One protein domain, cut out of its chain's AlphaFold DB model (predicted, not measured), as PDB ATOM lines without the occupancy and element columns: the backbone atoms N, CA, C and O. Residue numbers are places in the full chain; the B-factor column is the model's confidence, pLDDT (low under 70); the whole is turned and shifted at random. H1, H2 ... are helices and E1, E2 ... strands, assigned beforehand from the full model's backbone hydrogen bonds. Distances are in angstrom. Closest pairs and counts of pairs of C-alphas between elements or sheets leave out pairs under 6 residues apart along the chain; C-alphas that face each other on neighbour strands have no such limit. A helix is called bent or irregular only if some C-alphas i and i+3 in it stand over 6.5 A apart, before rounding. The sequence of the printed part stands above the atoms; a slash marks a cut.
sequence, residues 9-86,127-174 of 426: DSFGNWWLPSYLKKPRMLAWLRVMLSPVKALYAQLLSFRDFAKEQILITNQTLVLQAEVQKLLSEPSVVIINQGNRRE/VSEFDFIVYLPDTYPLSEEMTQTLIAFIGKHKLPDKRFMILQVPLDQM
ATOM      1  N   ASP A   9      -3.869 -25.038 -38.881       78.25
ATOM      2  CA  ASP A   9      -2.902 -23.933 -38.872       78.25
ATOM      3  C   ASP A   9      -1.475 -24.426 -39.143       78.25
ATOM      4  O   ASP A   9      -0.677 -23.751 -39.802       78.25
ATOM      5  N   SER A  10      -1.169 -25.642 -38.685       81.06
ATOM      6  CA  SER A  10       0.099 -26.330 -38.943       81.06
ATOM      7  C   SER A  10       0.111 -27.134 -40.247       81.06
ATOM      8  O   SER A  10       1.186 -27.448 -40.757       81.06
ATOM      9  N   PHE A  11      -1.063 -27.430 -40.813       81.19
ATOM     10  CA  PHE A  11      -1.221 -28.341 -41.945       81.19
ATOM     11  C   PHE A  11      -0.419 -27.890 -43.171       81.19
ATOM     12  O   PHE A  11       0.416 -28.639 -43.674       81.19
ATOM     13  N   GLY A  12      -0.566 -26.627 -43.587       76.62
ATOM     14  CA  GLY A  12       0.190 -26.085 -44.724       76.62
ATOM     15  C   GLY A  12       1.705 -26.050 -44.491       76.62
ATOM     16  O   GLY A  12       2.482 -26.242 -45.423       76.62
ATOM     17  N   ASN A  13       2.139 -25.868 -43.241       79.50
ATOM     18  CA  ASN A  13       3.559 -25.839 -42.883       79.50
ATOM     19  C   ASN A  13       4.189 -27.231 -42.817       79.50
ATOM     20  O   ASN A  13       5.400 -27.350 -43.011       79.50
ATOM     21  N   TRP A  14       3.401 -28.259 -42.510       82.56
ATOM     22  CA  TRP A  14       3.866 -29.640 -42.443       82.56
ATOM     23  C   TRP A  14       3.854 -30.313 -43.818       82.56
ATOM     24  O   TRP A  14       4.774 -31.054 -44.143       82.56
ATOM     25  N   TRP A  15       2.849 -30.003 -44.641       81.69
ATOM     26  CA  TRP A  15       2.618 -30.673 -45.920       81.69
ATOM     27  C   TRP A  15       3.451 -30.104 -47.077       81.69
ATOM     28  O   TRP A  15       3.806 -30.829 -48.004       81.69
ATOM     29  N   LEU A  16       3.798 -28.813 -47.030       83.00
ATOM     30  CA  LEU A  16       4.592 -28.185 -48.085       83.00
ATOM     31  C   LEU A  16       6.107 -28.307 -47.832       83.00
ATOM     32  O   LEU A  16       6.581 -27.996 -46.735       83.00
ATOM     33  N   PRO A  17       6.905 -28.646 -48.859       87.19
ATOM     34  CA  PRO A  17       8.356 -28.478 -48.847       87.19
ATOM     35  C   PRO A  17       8.779 -27.028 -48.567       87.19
ATOM     36  O   PRO A  17       8.083 -26.082 -48.939       87.19
ATOM     37  N   SER A  18       9.947 -26.828 -47.945       86.75
ATOM     38  CA  SER A  18      10.440 -25.513 -47.486       86.75
ATOM     39  C   SER A  18      10.429 -24.418 -48.561       86.75
ATOM     40  O   SER A  18      10.087 -23.277 -48.261       86.75
ATOM     41  N   TYR A  19      10.722 -24.758 -49.817       84.88
ATOM     42  CA  TYR A  19      10.754 -23.811 -50.937       84.88
ATOM     43  C   TYR A  19       9.366 -23.299 -51.377       84.88
ATOM     44  O   TYR A  19       9.280 -22.235 -51.994       84.88
ATOM     45  N   LEU A  20       8.281 -24.005 -51.026       80.56
ATOM     46  CA  LEU A  20       6.891 -23.590 -51.277       80.56
ATOM     47  C   LEU A  20       6.260 -22.859 -50.081       80.56
ATOM     48  O   LEU A  20       5.159 -22.326 -50.204       80.56
ATOM     49  N   LYS A  21       6.963 -22.744 -48.943       86.25
ATOM     50  CA  LYS A  21       6.491 -22.041 -47.730       86.25
ATOM     51  C   LYS A  21       6.581 -20.513 -47.833       86.25
ATOM     52  O   LYS A  21       6.773 -19.820 -46.836       86.25
ATOM     53  N   LYS A  22       6.462 -19.954 -49.040       90.06
ATOM     54  CA  LYS A  22       6.451 -18.499 -49.223       90.06
ATOM     55  C   LYS A  22       5.161 -17.927 -48.614       90.06
ATOM     56  O   LYS A  22       4.100 -18.511 -48.839       90.06
ATOM     57  N   PRO A  23       5.198 -16.769 -47.923       87.00
ATOM     58  CA  PRO A  23       4.029 -16.219 -47.227       87.00
ATOM     59  C   PRO A  23       2.785 -16.087 -48.111       87.00
ATOM     60  O   PRO A  23       1.686 -16.444 -47.698       87.00
ATOM     61  N   ARG A  24       2.966 -15.651 -49.367       87.12
ATOM     62  CA  ARG A  24       1.872 -15.553 -50.346       87.12
ATOM     63  C   ARG A  24       1.270 -16.917 -50.693       87.12
ATOM     64  O   ARG A  24       0.056 -17.046 -50.715       87.12
ATOM     65  N   MET A  25       2.097 -17.937 -50.916       84.56
ATOM     66  CA  MET A  25       1.625 -19.280 -51.276       84.56
ATOM     67  C   MET A  25       0.895 -19.951 -50.109       84.56
ATOM     68  O   MET A  25      -0.135 -20.585 -50.309       84.56
ATOM     69  N   LEU A  26       1.377 -19.745 -48.880       84.50
ATOM     70  CA  LEU A  26       0.695 -20.211 -47.672       84.50
ATOM     71  C   LEU A  26      -0.652 -19.512 -47.463       84.50
ATOM     72  O   LEU A  26      -1.614 -20.168 -47.073       84.50
ATOM     73  N   ALA A  27      -0.743 -18.207 -47.734       83.31
ATOM     74  CA  ALA A  27      -2.008 -17.478 -47.664       83.31
ATOM     75  C   ALA A  27      -3.026 -18.018 -48.680       83.31
ATOM     76  O   ALA A  27      -4.157 -18.311 -48.305       83.31
ATOM     77  N   TRP A  28      -2.604 -18.243 -49.928       84.31
ATOM     78  CA  TRP A  28      -3.445 -18.862 -50.959       84.31
ATOM     79  C   TRP A  28      -3.905 -20.265 -50.565       84.31
ATOM     80  O   TRP A  28      -5.092 -20.564 -50.640       84.31
ATOM     81  N   LEU A  29      -2.995 -21.107 -50.069       84.62
ATOM     82  CA  LEU A  29      -3.345 -22.446 -49.600       84.62
ATOM     83  C   LEU A  29      -4.369 -22.400 -48.455       84.62
ATOM     84  O   LEU A  29      -5.295 -23.203 -48.433       84.62
ATOM     85  N   ARG A  30      -4.240 -21.454 -47.517       83.50
ATOM     86  CA  ARG A  30      -5.212 -21.277 -46.424       83.50
ATOM     87  C   ARG A  30      -6.594 -20.889 -46.935       83.50
ATOM     88  O   ARG A  30      -7.576 -21.422 -46.434       83.50
ATOM     89  N   VAL A  31      -6.665 -19.996 -47.923       85.06
ATOM     90  CA  VAL A  31      -7.936 -19.611 -48.556       85.06
ATOM     91  C   VAL A  31      -8.560 -20.821 -49.256       85.06
ATOM     92  O   VAL A  31      -9.722 -21.123 -49.010       85.06
ATOM     93  N   MET A  32      -7.771 -21.576 -50.025       84.38
ATOM     94  CA  MET A  32      -8.237 -22.777 -50.733       84.38
ATOM     95  C   MET A  32      -8.678 -23.907 -49.788       84.38
ATOM     96  O   MET A  32      -9.593 -24.657 -50.109       84.38
ATOM     97  N   LEU A  33      -8.057 -24.030 -48.610       85.38
ATOM     98  CA  LEU A  33      -8.428 -25.021 -47.592       85.38
ATOM     99  C   LEU A  33      -9.574 -24.564 -46.679       85.38
ATOM    100  O   LEU A  33     -10.087 -25.378 -45.911       85.38
ATOM    101  N   SER A  34      -9.983 -23.295 -46.736       82.62
ATOM    102  CA  SER A  34     -11.043 -22.750 -45.878       82.62
ATOM    103  C   SER A  34     -12.374 -23.512 -46.001       82.62
ATOM    104  O   SER A  34     -12.909 -23.913 -44.963       82.62
ATOM    105  N   PRO A  35     -12.881 -23.828 -47.213       84.56
ATOM    106  CA  PRO A  35     -14.120 -24.596 -47.363       84.56
ATOM    107  C   PRO A  35     -13.999 -26.006 -46.775       84.56
ATOM    108  O   PRO A  35     -14.893 -26.475 -46.077       84.56
ATOM    109  N   VAL A  36     -12.850 -26.661 -46.973       85.50
ATOM    110  CA  VAL A  36     -12.577 -28.002 -46.433       85.50
ATOM    111  C   VAL A  36     -12.530 -27.977 -44.904       85.50
ATOM    112  O   VAL A  36     -13.084 -28.858 -44.248       85.50
ATOM    113  N   LYS A  37     -11.911 -26.945 -44.315       84.69
ATOM    114  CA  LYS A  37     -11.894 -26.730 -42.863       84.69
ATOM    115  C   LYS A  37     -13.311 -26.535 -42.315       84.69
ATOM    116  O   LYS A  37     -13.618 -27.093 -41.260       84.69
ATOM    117  N   ALA A  38     -14.156 -25.777 -43.015       74.56
ATOM    118  CA  ALA A  38     -15.550 -25.556 -42.634       74.56
ATOM    119  C   ALA A  38     -16.371 -26.857 -42.690       74.56
ATOM    120  O   ALA A  38     -16.997 -27.219 -41.696       74.56
ATOM    121  N   LEU A  39     -16.280 -27.610 -43.790       78.44
ATOM    122  CA  LEU A  39     -16.939 -28.913 -43.941       78.44
ATOM    123  C   LEU A  39     -16.478 -29.917 -42.880       78.44
ATOM    124  O   LEU A  39     -17.286 -30.621 -42.280       78.44
ATOM    125  N   TYR A  40     -15.179 -29.957 -42.582       83.69
ATOM    126  CA  TYR A  40     -14.650 -30.823 -41.534       83.69
ATOM    127  C   TYR A  40     -15.195 -30.458 -40.145       83.69
ATOM    128  O   TYR A  40     -15.485 -31.345 -39.344       83.69
ATOM    129  N   ALA A  41     -15.358 -29.166 -39.846       78.50
ATOM    130  CA  ALA A  41     -15.974 -28.728 -38.595       78.50
ATOM    131  C   ALA A  41     -17.448 -29.157 -38.509       78.50
ATOM    132  O   ALA A  41     -17.854 -29.688 -37.477       78.50
ATOM    133  N   GLN A  42     -18.207 -29.011 -39.602       68.94
ATOM    134  CA  GLN A  42     -19.596 -29.473 -39.693       68.94
ATOM    135  C   GLN A  42     -19.713 -30.992 -39.508       68.94
ATOM    136  O   GLN A  42     -20.568 -31.465 -38.758       68.94
ATOM    137  N   LEU A  43     -18.808 -31.764 -40.114       78.31
ATOM    138  CA  LEU A  43     -18.746 -33.215 -39.937       78.31
ATOM    139  C   LEU A  43     -18.482 -33.599 -38.475       78.31
ATOM    140  O   LEU A  43     -19.098 -34.529 -37.953       78.31
ATOM    141  N   LEU A  44     -17.571 -32.895 -37.798       77.38
ATOM    142  CA  LEU A  44     -17.299 -33.135 -36.382       77.38
ATOM    143  C   LEU A  44     -18.512 -32.812 -35.506       77.38
ATOM    144  O   LEU A  44     -18.837 -33.625 -34.643       77.38
ATOM    145  N   SER A  45     -19.200 -31.691 -35.748       69.94
ATOM    146  CA  SER A  45     -20.426 -31.361 -35.012       69.94
ATOM    147  C   SER A  45     -21.537 -32.373 -35.268       69.94
ATOM    148  O   SER A  45     -22.178 -32.814 -34.322       69.94
ATOM    149  N   PHE A  46     -21.718 -32.812 -36.518       70.88
ATOM    150  CA  PHE A  46     -22.699 -33.839 -36.858       70.88
ATOM    151  C   PHE A  46     -22.390 -35.163 -36.157       70.88
ATOM    152  O   PHE A  46     -23.279 -35.788 -35.590       70.88
ATOM    153  N   ARG A  47     -21.118 -35.577 -36.131       76.00
ATOM    154  CA  ARG A  47     -20.691 -36.783 -35.412       76.00
ATOM    155  C   ARG A  47     -20.993 -36.691 -33.920       76.00
ATOM    156  O   ARG A  47     -21.427 -37.678 -33.334       76.00
ATOM    157  N   ASP A  48     -20.668 -35.564 -33.298       68.44
ATOM    158  CA  ASP A  48     -20.855 -35.387 -31.858       68.44
ATOM    159  C   ASP A  48     -22.352 -35.369 -31.519       68.44
ATOM    160  O   ASP A  48     -22.774 -36.131 -30.652       68.44
ATOM    161  N   PHE A  49     -23.165 -34.676 -32.322       65.50
ATOM    162  CA  PHE A  49     -24.625 -34.747 -32.267       65.50
ATOM    163  C   PHE A  49     -25.153 -36.181 -32.432       65.50
ATOM    164  O   PHE A  49     -25.911 -36.658 -31.595       65.50
ATOM    165  N   ALA A  50     -24.725 -36.915 -33.462       62.56
ATOM    166  CA  ALA A  50     -25.175 -38.285 -33.710       62.56
ATOM    167  C   ALA A  50     -24.805 -39.232 -32.558       62.56
ATOM    168  O   ALA A  50     -25.602 -40.082 -32.172       62.56
ATOM    169  N   LYS A  51     -23.616 -39.073 -31.963       61.78
ATOM    170  CA  LYS A  51     -23.217 -39.842 -30.775       61.78
ATOM    171  C   LYS A  51     -24.097 -39.539 -29.573       61.78
ATOM    172  O   LYS A  51     -24.461 -40.468 -28.857       61.78
ATOM    173  N   GLU A  52     -24.423 -38.271 -29.348       57.84
ATOM    174  CA  GLU A  52     -25.350 -37.872 -28.291       57.84
ATOM    175  C   GLU A  52     -26.738 -38.467 -28.532       57.84
ATOM    176  O   GLU A  52     -27.281 -39.092 -27.624       57.84
ATOM    177  N   GLN A  53     -27.257 -38.399 -29.764       55.59
ATOM    178  CA  GLN A  53     -28.528 -39.032 -30.125       55.59
ATOM    179  C   GLN A  53     -28.508 -40.541 -29.871       55.59
ATOM    180  O   GLN A  53     -29.403 -41.056 -29.215       55.59
ATOM    181  N   ILE A  54     -27.466 -41.255 -30.306       55.88
ATOM    182  CA  ILE A  54     -27.345 -42.707 -30.095       55.88
ATOM    183  C   ILE A  54     -27.325 -43.058 -28.601       55.88
ATOM    184  O   ILE A  54     -27.975 -44.014 -28.179       55.88
ATOM    185  N   LEU A  55     -26.589 -42.299 -27.783       55.34
ATOM    186  CA  LEU A  55     -26.528 -42.529 -26.335       55.34
ATOM    187  C   LEU A  55     -27.887 -42.301 -25.665       55.34
ATOM    188  O   LEU A  55     -28.301 -43.105 -24.829       55.34
ATOM    189  N   ILE A  56     -28.577 -41.230 -26.056       58.75
ATOM    190  CA  ILE A  56     -29.909 -40.884 -25.564       58.75
ATOM    191  C   ILE A  56     -30.921 -41.971 -25.959       58.75
ATOM    192  O   ILE A  56     -31.652 -42.460 -25.096       58.75
ATOM    193  N   THR A  57     -30.909 -42.405 -27.221       60.50
ATOM    194  CA  THR A  57     -31.802 -43.441 -27.758       60.50
ATOM    195  C   THR A  57     -31.590 -44.786 -27.068       60.50
ATOM    196  O   THR A  57     -32.558 -45.411 -26.638       60.50
ATOM    197  N   ASN A  58     -30.339 -45.214 -26.875       63.66
ATOM    198  CA  ASN A  58     -30.040 -46.474 -26.191       63.66
ATOM    199  C   ASN A  58     -30.553 -46.478 -24.747       63.66
ATOM    200  O   ASN A  58     -31.119 -47.470 -24.295       63.66
ATOM    201  N   GLN A  59     -30.398 -45.369 -24.023       66.88
ATOM    202  CA  GLN A  59     -30.912 -45.267 -22.658       66.88
ATOM    203  C   GLN A  59     -32.440 -45.275 -22.608       66.88
ATOM    204  O   GLN A  59     -33.005 -45.925 -21.731       66.88
ATOM    205  N   THR A  60     -33.121 -44.612 -23.547       70.56
ATOM    206  CA  THR A  60     -34.588 -44.666 -23.612       70.56
ATOM    207  C   THR A  60     -35.116 -46.031 -24.015       70.56
ATOM    208  O   THR A  60     -36.117 -46.457 -23.454       70.56
ATOM    209  N   LEU A  61     -34.428 -46.746 -24.908       69.69
ATOM    210  CA  LEU A  61     -34.792 -48.113 -25.286       69.69
ATOM    211  C   LEU A  61     -34.632 -49.080 -24.110       69.69
ATOM    212  O   LEU A  61     -35.529 -49.876 -23.847       69.69
ATOM    213  N   VAL A  62     -33.529 -48.978 -23.360       76.62
ATOM    214  CA  VAL A  62     -33.317 -49.783 -22.147       76.62
ATOM    215  C   VAL A  62     -34.371 -49.454 -21.090       76.62
ATOM    216  O   VAL A  62     -34.967 -50.365 -20.524       76.62
ATOM    217  N   LEU A  63     -34.649 -48.168 -20.850       81.56
ATOM    218  CA  LEU A  63     -35.689 -47.754 -19.908       81.56
ATOM    219  C   LEU A  63     -37.071 -48.264 -20.337       81.56
ATOM    220  O   LEU A  63     -37.827 -48.738 -19.496       81.56
ATOM    221  N   GLN A  64     -37.391 -48.200 -21.630       80.69
ATOM    222  CA  GLN A  64     -38.647 -48.707 -22.169       80.69
ATOM    223  C   GLN A  64     -38.764 -50.216 -21.952       80.69
ATOM    224  O   GLN A  64     -39.766 -50.657 -21.400       80.69
ATOM    225  N   ALA A  65     -37.738 -50.992 -22.304       75.50
ATOM    226  CA  ALA A  65     -37.736 -52.441 -22.112       75.50
ATOM    227  C   ALA A  65     -37.892 -52.833 -20.631       75.50
ATOM    228  O   ALA A  65     -38.648 -53.744 -20.295       75.50
ATOM    229  N   GLU A  66     -37.221 -52.119 -19.725       81.19
ATOM    230  CA  GLU A  66     -37.329 -52.358 -18.283       81.19
ATOM    231  C   GLU A  66     -38.712 -51.981 -17.726       81.19
ATOM    232  O   GLU A  66     -39.258 -52.697 -16.887       81.19
ATOM    233  N   VAL A  67     -39.330 -50.902 -18.221       83.56
ATOM    234  CA  VAL A  67     -40.705 -50.530 -17.846       83.56
ATOM    235  C   VAL A  67     -41.722 -51.534 -18.395       83.56
ATOM    236  O   VAL A  67     -42.614 -51.953 -17.659       83.56
ATOM    237  N   GLN A  68     -41.571 -51.970 -19.648       84.25
ATOM    238  CA  GLN A  68     -42.405 -53.019 -20.247       84.25
ATOM    239  C   GLN A  68     -42.324 -54.312 -19.429       84.25
ATOM    240  O   GLN A  68     -43.341 -54.947 -19.157       84.25
ATOM    241  N   LYS A  69     -41.123 -54.672 -18.963       84.62
ATOM    242  CA  LYS A  69     -40.907 -55.832 -18.096       84.62
ATOM    243  C   LYS A  69     -41.547 -55.666 -16.718       84.62
ATOM    244  O   LYS A  69     -42.157 -56.612 -16.227       84.62
ATOM    245  N   LEU A  70     -41.426 -54.490 -16.099       83.50
ATOM    246  CA  LEU A  70     -42.040 -54.197 -14.800       83.50
ATOM    247  C   LEU A  70     -43.568 -54.318 -14.858       83.50
ATOM    248  O   LEU A  70     -44.175 -54.868 -13.944       83.50
ATOM    249  N   LEU A  71     -44.174 -53.811 -15.933       82.06
ATOM    250  CA  LEU A  71     -45.628 -53.767 -16.107       82.06
ATOM    251  C   LEU A  71     -46.194 -55.019 -16.791       82.06
ATOM    252  O   LEU A  71     -47.411 -55.200 -16.796       82.06
ATOM    253  N   SER A  72     -45.324 -55.884 -17.330       82.75
ATOM    254  CA  SER A  72     -45.678 -57.011 -18.208       82.75
ATOM    255  C   SER A  72     -46.547 -56.597 -19.406       82.75
ATOM    256  O   SER A  72     -47.340 -57.389 -19.903       82.75
ATOM    257  N   GLU A  73     -46.381 -55.354 -19.864       77.62
ATOM    258  CA  GLU A  73     -47.173 -54.736 -20.927       77.62
ATOM    259  C   GLU A  73     -46.231 -54.341 -22.078       77.62
ATOM    260  O   GLU A  73     -45.395 -53.450 -21.900       77.62
ATOM    261  N   PRO A  74     -46.321 -54.980 -23.258       71.06
ATOM    262  CA  PRO A  74     -45.429 -54.693 -24.385       71.06
ATOM    263  C   PRO A  74     -45.754 -53.356 -25.065       71.06
ATOM    264  O   PRO A  74     -44.915 -52.793 -25.763       71.06
ATOM    265  N   SER A  75     -46.959 -52.832 -24.840       73.94
ATOM    266  CA  SER A  75     -47.496 -51.650 -25.511       73.94
ATOM    267  C   SER A  75     -46.910 -50.331 -24.998       73.94
ATOM    268  O   SER A  75     -47.231 -49.280 -25.537       73.94
ATOM    269  N   VAL A  76     -46.076 -50.341 -23.953       74.94
ATOM    270  CA  VAL A  76     -45.494 -49.109 -23.396       74.94
ATOM    271  C   VAL A  76     -44.464 -48.518 -24.351       74.94
ATOM    272  O   VAL A  76     -43.523 -49.206 -24.751       74.94
ATOM    273  N   VAL A  77     -44.596 -47.226 -24.653       74.69
ATOM    274  CA  VAL A  77     -43.676 -46.490 -25.534       74.69
ATOM    275  C   VAL A  77     -43.090 -45.299 -24.780       74.69
ATOM    276  O   VAL A  77     -43.823 -44.525 -24.168       74.69
ATOM    277  N   ILE A  78     -41.767 -45.121 -24.822       74.56
ATOM    278  CA  ILE A  78     -41.102 -43.945 -24.243       74.56
ATOM    279  C   ILE A  78     -40.544 -43.089 -25.370       74.56
ATOM    280  O   ILE A  78     -39.688 -43.528 -26.132       74.56
ATOM    281  N   ILE A  79     -40.985 -41.834 -25.440       66.94
ATOM    282  CA  ILE A  79     -40.496 -40.882 -26.441       66.94
ATOM    283  C   ILE A  79     -39.632 -39.837 -25.764       66.94
ATOM    284  O   ILE A  79     -40.088 -39.089 -24.895       66.94
ATOM    285  N   ASN A  80     -38.377 -39.761 -26.203       67.38
ATOM    286  CA  ASN A  80     -37.479 -38.699 -25.792       67.38
ATOM    287  C   ASN A  80     -37.865 -37.382 -26.475       67.38
ATOM    288  O   ASN A  80     -37.837 -37.274 -27.698       67.38
ATOM    289  N   GLN A  81     -38.200 -36.367 -25.681       62.97
ATOM    290  CA  GLN A  81     -38.424 -34.996 -26.153       62.97
ATOM    291  C   GLN A  81     -37.101 -34.221 -26.269       62.97
ATOM    292  O   GLN A  81     -37.085 -33.095 -26.764       62.97
ATOM    293  N   GLY A  82     -35.988 -34.817 -25.826       49.34
ATOM    294  CA  GLY A  82     -34.675 -34.205 -25.621       49.34
ATOM    295  C   GLY A  82     -34.029 -33.560 -26.840       49.34
ATOM    296  O   GLY A  82     -33.047 -32.850 -26.666       49.34
ATOM    297  N   ASN A  83     -34.603 -33.723 -28.032       43.66
ATOM    298  CA  ASN A  83     -34.143 -33.057 -29.246       43.66
ATOM    299  C   ASN A  83     -35.156 -32.103 -29.889       43.66
ATOM    300  O   ASN A  83     -34.850 -31.490 -30.902       43.66
ATOM    301  N   ARG A  84     -36.347 -31.918 -29.303       45.28
ATOM    302  CA  ARG A  84     -37.268 -30.851 -29.735       45.28
ATOM    303  C   ARG A  84     -36.940 -29.494 -29.113       45.28
ATOM    304  O   ARG A  84     -37.515 -28.490 -29.522       45.28
ATOM    305  N   ARG A  85     -36.025 -29.449 -28.135       40.25
ATOM    306  CA  ARG A  85     -35.547 -28.191 -27.542       40.25
ATOM    307  C   ARG A  85     -34.631 -27.396 -28.466       40.25
ATOM    308  O   ARG A  85     -34.600 -26.178 -28.344       40.25
ATOM    309  N   GLU A  86     -33.938 -28.039 -29.400       37.34
ATOM    310  CA  GLU A  86     -33.166 -27.326 -30.413       37.34
ATOM    311  C   GLU A  86     -33.918 -27.320 -31.745       37.34
ATOM    312  O   GLU A  86     -34.066 -28.342 -32.408       37.34
ATOM    313  N   VAL A 127     -45.689 -29.933 -23.440       48.31
ATOM    314  CA  VAL A 127     -44.672 -30.899 -23.881       48.31
ATOM    315  C   VAL A 127     -43.243 -30.317 -23.813       48.31
ATOM    316  O   VAL A 127     -42.282 -31.078 -23.765       48.31
ATOM    317  N   SER A 128     -43.078 -28.990 -23.713       52.44
ATOM    318  CA  SER A 128     -41.760 -28.341 -23.574       52.44
ATOM    319  C   SER A 128     -41.124 -28.471 -22.173       52.44
ATOM    320  O   SER A 128     -39.906 -28.288 -22.005       52.44
ATOM    321  N   GLU A 129     -41.917 -28.818 -21.151       59.19
ATOM    322  CA  GLU A 129     -41.439 -28.911 -19.769       59.19
ATOM    323  C   GLU A 129     -40.761 -30.251 -19.451       59.19
ATOM    324  O   GLU A 129     -39.874 -30.294 -18.596       59.19
ATOM    325  N   PHE A 130     -41.086 -31.329 -20.158       66.56
ATOM    326  CA  PHE A 130     -40.570 -32.668 -19.864       66.56
ATOM    327  C   PHE A 130     -39.518 -33.100 -20.888       66.56
ATOM    328  O   PHE A 130     -39.645 -32.833 -22.077       66.56
ATOM    329  N   ASP A 131     -38.459 -33.770 -20.431       70.31
ATOM    330  CA  ASP A 131     -37.395 -34.270 -21.304       70.31
ATOM    331  C   ASP A 131     -37.792 -35.574 -22.013       70.31
ATOM    332  O   ASP A 131     -37.265 -35.872 -23.080       70.31
ATOM    333  N   PHE A 132     -38.720 -36.355 -21.457       74.19
ATOM    334  CA  PHE A 132     -39.315 -37.517 -22.123       74.19
ATOM    335  C   PHE A 132     -40.718 -37.816 -21.588       74.19
ATOM    336  O   PHE A 132     -41.067 -37.434 -20.469       74.19
ATOM    337  N   ILE A 133     -41.528 -38.500 -22.395       78.69
ATOM    338  CA  ILE A 133     -42.901 -38.888 -22.054       78.69
ATOM    339  C   ILE A 133     -43.020 -40.408 -22.136       78.69
ATOM    340  O   ILE A 133     -42.574 -41.017 -23.109       78.69
ATOM    341  N   VAL A 134     -43.614 -41.005 -21.106       83.06
ATOM    342  CA  VAL A 134     -43.941 -42.431 -21.038       83.06
ATOM    343  C   VAL A 134     -45.415 -42.593 -21.389       83.06
ATOM    344  O   VAL A 134     -46.278 -42.138 -20.640       83.06
ATOM    345  N   TYR A 135     -45.692 -43.215 -22.529       80.62
ATOM    346  CA  TYR A 135     -47.037 -43.500 -23.015       80.62
ATOM    347  C   TYR A 135     -47.465 -44.894 -22.568       80.62
ATOM    348  O   TYR A 135     -46.767 -45.881 -22.815       80.62
ATOM    349  N   LEU A 136     -48.615 -44.962 -21.908       83.75
ATOM    350  CA  LEU A 136     -49.258 -46.184 -21.442       83.75
ATOM    351  C   LEU A 136     -50.619 -46.300 -22.135       83.75
ATOM    352  O   LEU A 136     -51.293 -45.284 -22.291       83.75
ATOM    353  N   PRO A 137     -51.051 -47.496 -22.549       80.25
ATOM    354  CA  PRO A 137     -52.381 -47.641 -23.114       80.25
ATOM    355  C   PRO A 137     -53.447 -47.428 -22.026       80.25
ATOM    356  O   PRO A 137     -53.317 -47.939 -20.912       80.25
ATOM    357  N   ASP A 138     -54.533 -46.724 -22.354       79.38
ATOM    358  CA  ASP A 138     -55.683 -46.500 -21.453       79.38
ATOM    359  C   ASP A 138     -56.342 -47.806 -20.984       79.38
ATOM    360  O   ASP A 138     -57.017 -47.849 -19.954       79.38
ATOM    361  N   THR A 139     -56.136 -48.897 -21.726       75.31
ATOM    362  CA  THR A 139     -56.595 -50.241 -21.361       75.31
ATOM    363  C   THR A 139     -55.872 -50.805 -20.142       75.31
ATOM    364  O   THR A 139     -56.348 -51.783 -19.569       75.31
ATOM    365  N   TYR A 140     -54.740 -50.218 -19.740       74.75
ATOM    366  CA  TYR A 140     -53.993 -50.629 -18.561       74.75
ATOM    367  C   TYR A 140     -54.475 -49.851 -17.326       74.75
ATOM    368  O   TYR A 140     -54.191 -48.654 -17.201       74.75
ATOM    369  N   PRO A 141     -55.195 -50.491 -16.385       76.25
ATOM    370  CA  PRO A 141     -55.677 -49.819 -15.188       76.25
ATOM    371  C   PRO A 141     -54.504 -49.516 -14.250       76.25
ATOM    372  O   PRO A 141     -53.980 -50.399 -13.571       76.25
ATOM    373  N   LEU A 142     -54.093 -48.251 -14.185       78.69
ATOM    374  CA  LEU A 142     -53.121 -47.796 -13.197       78.69
ATOM    375  C   LEU A 142     -53.799 -47.558 -11.848       78.69
ATOM    376  O   LEU A 142     -54.603 -46.641 -11.691       78.69
ATOM    377  N   SER A 143     -53.435 -48.363 -10.849       83.81
ATOM    378  CA  SER A 143     -53.701 -48.031  -9.449       83.81
ATOM    379  C   SER A 143     -52.753 -46.924  -8.972       83.81
ATOM    380  O   SER A 143     -51.660 -46.739  -9.518       83.81
ATOM    381  N   GLU A 144     -53.133 -46.192  -7.922       84.44
ATOM    382  CA  GLU A 144     -52.260 -45.166  -7.329       84.44
ATOM    383  C   GLU A 144     -50.927 -45.762  -6.845       84.44
ATOM    384  O   GLU A 144     -49.865 -45.184  -7.078       84.44
ATOM    385  N   GLU A 145     -50.958 -46.962  -6.258       82.81
ATOM    386  CA  GLU A 145     -49.762 -47.687  -5.809       82.81
ATOM    387  C   GLU A 145     -48.845 -48.077  -6.979       82.81
ATOM    388  O   GLU A 145     -47.621 -47.917  -6.905       82.81
ATOM    389  N   MET A 146     -49.421 -48.539  -8.095       81.12
ATOM    390  CA  MET A 146     -48.656 -48.888  -9.294       81.12
ATOM    391  C   MET A 146     -48.045 -47.643  -9.940       81.12
ATOM    392  O   MET A 146     -46.891 -47.658 -10.364       81.12
ATOM    393  N   THR A 147     -48.785 -46.534  -9.939       84.00
ATOM    394  CA  THR A 147     -48.311 -45.239 -10.440       84.00
ATOM    395  C   THR A 147     -47.111 -44.751  -9.632       84.00
ATOM    396  O   THR A 147     -46.092 -44.362 -10.203       84.00
ATOM    397  N   GLN A 148     -47.177 -44.825  -8.300       85.38
ATOM    398  CA  GLN A 148     -46.058 -44.462  -7.426       85.38
ATOM    399  C   GLN A 148     -44.848 -45.384  -7.618       85.38
ATOM    400  O   GLN A 148     -43.712 -44.907  -7.668       85.38
ATOM    401  N   THR A 149     -45.083 -46.687  -7.786       85.38
ATOM    402  CA  THR A 149     -44.027 -47.674  -8.059       85.38
ATOM    403  C   THR A 149     -43.328 -47.378  -9.383       85.38
ATOM    404  O   THR A 149     -42.099 -47.366  -9.445       85.38
ATOM    405  N   LEU A 150     -44.096 -47.062 -10.426       85.00
ATOM    406  CA  LEU A 150     -43.577 -46.696 -11.737       85.00
ATOM    407  C   LEU A 150     -42.779 -45.384 -11.682       85.00
ATOM    408  O   LEU A 150     -41.677 -45.314 -12.223       85.00
ATOM    409  N   ILE A 151     -43.277 -44.369 -10.971       86.12
ATOM    410  CA  ILE A 151     -42.565 -43.098 -10.761       86.12
ATOM    411  C   ILE A 151     -41.235 -43.329 -10.035       86.12
ATOM    412  O   ILE A 151     -40.207 -42.795 -10.455       86.12
ATOM    413  N   ALA A 152     -41.226 -44.141  -8.974       85.62
ATOM    414  CA  ALA A 152     -40.011 -44.479  -8.237       85.62
ATOM    415  C   ALA A 152     -39.022 -45.275  -9.104       85.62
ATOM    416  O   ALA A 152     -37.815 -45.017  -9.082       85.62
ATOM    417  N   PHE A 153     -39.532 -46.208  -9.910       86.88
ATOM    418  CA  PHE A 153     -38.735 -47.015 -10.824       86.88
ATOM    419  C   PHE A 153     -38.073 -46.164 -11.911       86.88
ATOM    420  O   PHE A 153     -36.851 -46.222 -12.072       86.88
ATOM    421  N   ILE A 154     -38.849 -45.321 -12.598       85.44
ATOM    422  CA  ILE A 154     -38.337 -44.374 -13.596       85.44
ATOM    423  C   ILE A 154     -37.352 -43.410 -12.930       85.44
ATOM    424  O   ILE A 154     -36.276 -43.169 -13.467       85.44
ATOM    425  N   GLY A 155     -37.664 -42.912 -11.731       83.00
ATOM    426  CA  GLY A 155     -36.791 -42.031 -10.957       83.00
ATOM    427  C   GLY A 155     -35.409 -42.623 -10.663       83.00
ATOM    428  O   GLY A 155     -34.432 -41.880 -10.644       83.00
ATOM    429  N   LYS A 156     -35.315 -43.946 -10.485       82.69
ATOM    430  CA  LYS A 156     -34.055 -44.667 -10.258       82.69
ATOM    431  C   LYS A 156     -33.232 -44.882 -11.536       82.69
ATOM    432  O   LYS A 156     -32.009 -44.935 -11.450       82.69
ATOM    433  N   HIS A 157     -33.887 -45.042 -12.687       76.69
ATOM    434  CA  HIS A 157     -33.233 -45.444 -13.943       76.69
ATOM    435  C   HIS A 157     -33.078 -44.296 -14.949       76.69
ATOM    436  O   HIS A 157     -32.328 -44.426 -15.915       76.69
ATOM    437  N   LYS A 158     -33.756 -43.164 -14.733       78.94
ATOM    438  CA  LYS A 158     -33.559 -41.952 -15.528       78.94
ATOM    439  C   LYS A 158     -32.185 -41.331 -15.255       78.94
ATOM    440  O   LYS A 158     -31.625 -41.470 -14.168       78.94
ATOM    441  N   LEU A 159     -31.682 -40.564 -16.221       70.25
ATOM    442  CA  LEU A 159     -30.520 -39.708 -15.993       70.25
ATOM    443  C   LEU A 159     -30.814 -38.648 -14.911       70.25
ATOM    444  O   LEU A 159     -31.951 -38.161 -14.823       70.25
ATOM    445  N   PRO A 160     -29.789 -38.238 -14.139       66.38
ATOM    446  CA  PRO A 160     -29.873 -37.063 -13.280       66.38
ATOM    447  C   PRO A 160     -30.389 -35.856 -14.076       66.38
ATOM    448  O   PRO A 160     -30.112 -35.727 -15.266       66.38
ATOM    449  N   ASP A 161     -31.186 -35.006 -13.431       67.94
ATOM    450  CA  ASP A 161     -31.752 -33.767 -13.991       67.94
ATOM    451  C   ASP A 161     -32.807 -33.910 -15.104       67.94
ATOM    452  O   ASP A 161     -33.387 -32.908 -15.520       67.94
ATOM    453  N   LYS A 162     -33.151 -35.130 -15.545       72.25
ATOM    454  CA  LYS A 162     -34.228 -35.334 -16.532       72.25
ATOM    455  C   LYS A 162     -35.615 -35.333 -15.894       72.25
ATOM    456  O   LYS A 162     -35.853 -35.998 -14.882       72.25
ATOM    457  N   ARG A 163     -36.556 -34.611 -16.496       78.81
ATOM    458  CA  ARG A 163     -37.971 -34.534 -16.103       78.81
ATOM    459  C   ARG A 163     -38.810 -35.412 -17.023       78.81
ATOM    460  O   ARG A 163     -38.538 -35.475 -18.218       78.81
ATOM    461  N   PHE A 164     -39.827 -36.074 -16.481       83.19
ATOM    462  CA  PHE A 164     -40.692 -36.959 -17.260       83.19
ATOM    463  C   PHE A 164     -42.161 -36.781 -16.908       83.19
ATOM    464  O   PHE A 164     -42.487 -36.331 -15.809       83.19
ATOM    465  N   MET A 165     -43.019 -37.172 -17.844       83.75
ATOM    466  CA  MET A 165     -44.466 -37.248 -17.672       83.75
ATOM    467  C   MET A 165     -44.946 -38.639 -18.080       83.75
ATOM    468  O   MET A 165     -44.409 -39.230 -19.016       83.75
ATOM    469  N   ILE A 166     -45.949 -39.157 -17.377       83.31
ATOM    470  CA  ILE A 166     -46.649 -40.387 -17.749       83.31
ATOM    471  C   ILE A 166     -48.007 -39.978 -18.321       83.31
ATOM    472  O   ILE A 166     -48.720 -39.198 -17.689       83.31
ATOM    473  N   LEU A 167     -48.346 -40.481 -19.505       81.06
ATOM    474  CA  LEU A 167     -49.633 -40.257 -20.159       81.06
ATOM    475  C   LEU A 167     -50.290 -41.599 -20.451       81.06
ATOM    476  O   LEU A 167     -49.673 -42.459 -21.076       81.06
ATOM    477  N   GLN A 168     -51.539 -41.751 -20.022       78.06
ATOM    478  CA  GLN A 168     -52.399 -42.806 -20.538       78.06
ATOM    479  C   GLN A 168     -53.070 -42.280 -21.813       78.06
ATOM    480  O   GLN A 168     -53.526 -41.131 -21.837       78.06
ATOM    481  N   VAL A 169     -53.002 -43.060 -22.891       74.88
ATOM    482  CA  VAL A 169     -53.542 -42.695 -24.202       74.88
ATOM    483  C   VAL A 169     -54.288 -43.894 -24.811       74.88
ATOM    484  O   VAL A 169     -53.860 -45.037 -24.618       74.88
ATOM    485  N   PRO A 170     -55.386 -43.683 -25.566       73.50
ATOM    486  CA  PRO A 170     -56.055 -44.751 -26.304       73.50
ATOM    487  C   PRO A 170     -55.088 -45.498 -27.233       73.50
ATOM    488  O   PRO A 170     -54.180 -44.892 -27.801       73.50
ATOM    489  N   LEU A 171     -55.278 -46.812 -27.406       71.56
ATOM    490  CA  LEU A 171     -54.350 -47.659 -28.172       71.56
ATOM    491  C   LEU A 171     -54.170 -47.179 -29.626       71.56
ATOM    492  O   LEU A 171     -53.074 -47.256 -30.170       71.56
ATOM    493  N   ASP A 172     -55.224 -46.637 -30.234       67.38
ATOM    494  CA  ASP A 172     -55.245 -46.046 -31.580       67.38
ATOM    495  C   ASP A 172     -54.500 -44.703 -31.681       67.38
ATOM    496  O   ASP A 172     -54.170 -44.253 -32.776       67.38
ATOM    497  N   GLN A 173     -54.222 -44.069 -30.543       66.94
ATOM    498  CA  GLN A 173     -53.476 -42.815 -30.417       66.94
ATOM    499  C   GLN A 173     -52.079 -43.026 -29.817       66.94
ATOM    500  O   GLN A 173     -51.358 -42.052 -29.574       66.94
ATOM    501  N   MET A 174     -51.681 -44.281 -29.582       64.94
ATOM    502  CA  MET A 174     -50.332 -44.592 -29.134       64.94
ATOM    503  C   MET A 174     -49.344 -44.177 -30.221       64.94
ATOM    504  O   MET A 174     -49.492 -44.568 -31.381       64.94
TER     505      MET A 174
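This is residues 9 to 86 and 127 to 174 of the 426 residues of an uncharacterized protein of Microscillaceae bacterium (UniProt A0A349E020). What is the main shape? A small head of the three-stranded sheet E1 E2 E3 and H3 packs beside the last part of the long, bent helix H2. Residues 34 to 52 of H2 stand free as a shaft, and at the far end H1 packs on the short arm H2a. What makes it up? The printed part has 126 residues, mostly helix by class, in the order H1 H2 E1 E2 H3 E3; the mixed sheet runs E1 E2 E3. It is extended, with a radius of gyration of the C-alphas of 25.0 A and spans of 80 by 27 by 24 A.

Where are the strands? E1 is residues 77 to 80, E2 residues 132 to 137, 16.6 A long, and E3 residues 164 to 169, ending at C-alpha 169 (-53.542, -42.695, -24.202). Where are the helices? H2, residues 23 to 71, was assigned as one helix by its hydrogen bonds but is bent, C-alphas 32 and 35 being 7.0 A apart; its arms are H2a, residues 23 to 32, and H2b, residues 35 to 71, 53.1 A long. H3 is residues 144 to 157, 20.1 A long. H1, residues 9 to 15, begins at C-alpha 9 (-2.902, -23.933, -38.872) and is only just irregular, with C-alphas 9 and 12 7.0 A apart.

How do the strands pair? E1 and E2 are antiparallel, with N 79 and O 133 2.9 A apart; E2 and E3 are parallel, with N 136 and O 167 2.8 A apart. E2, H3 and E3 form a strand-helix-strand unit, parallel neighbour strands with a helix between, its crossover right-handed. How do the helices stand? H2b stands at the sheet's level, its closest C-alphas to E1 being Gln 64 and Ile 78, 5.7 A. With residues 63 to 67 alone it touches H3, closest at the C-alphas of Leu 63 and His 157, 6.9 A, opposite ways at a steep tilt of 37 degrees, only just beyond shallow. H1 touches H2a, about perpendicular at 74 degrees, closest at the C-alphas of Gly 12 and Leu 26, 6.6 A. Are their backbones whole? Every O i to N i+4 pair is within hydrogen-bond range in H2a, H2b and H3, and 2 of 3 in H1.

How large is it? The two C-alphas farthest apart, of Tyr 19 and Ser 143, are 80.4 A apart. Is it continuous? Residues 87 to 126 are not printed, with 13.7 A between C-alphas 86 and 127; of the links printed whole, none is long. Where is confidence low? The mean pLDDT of the printed part is 75.4, and 32 residues are under 70, among them 48 to 59 and 79 to 86.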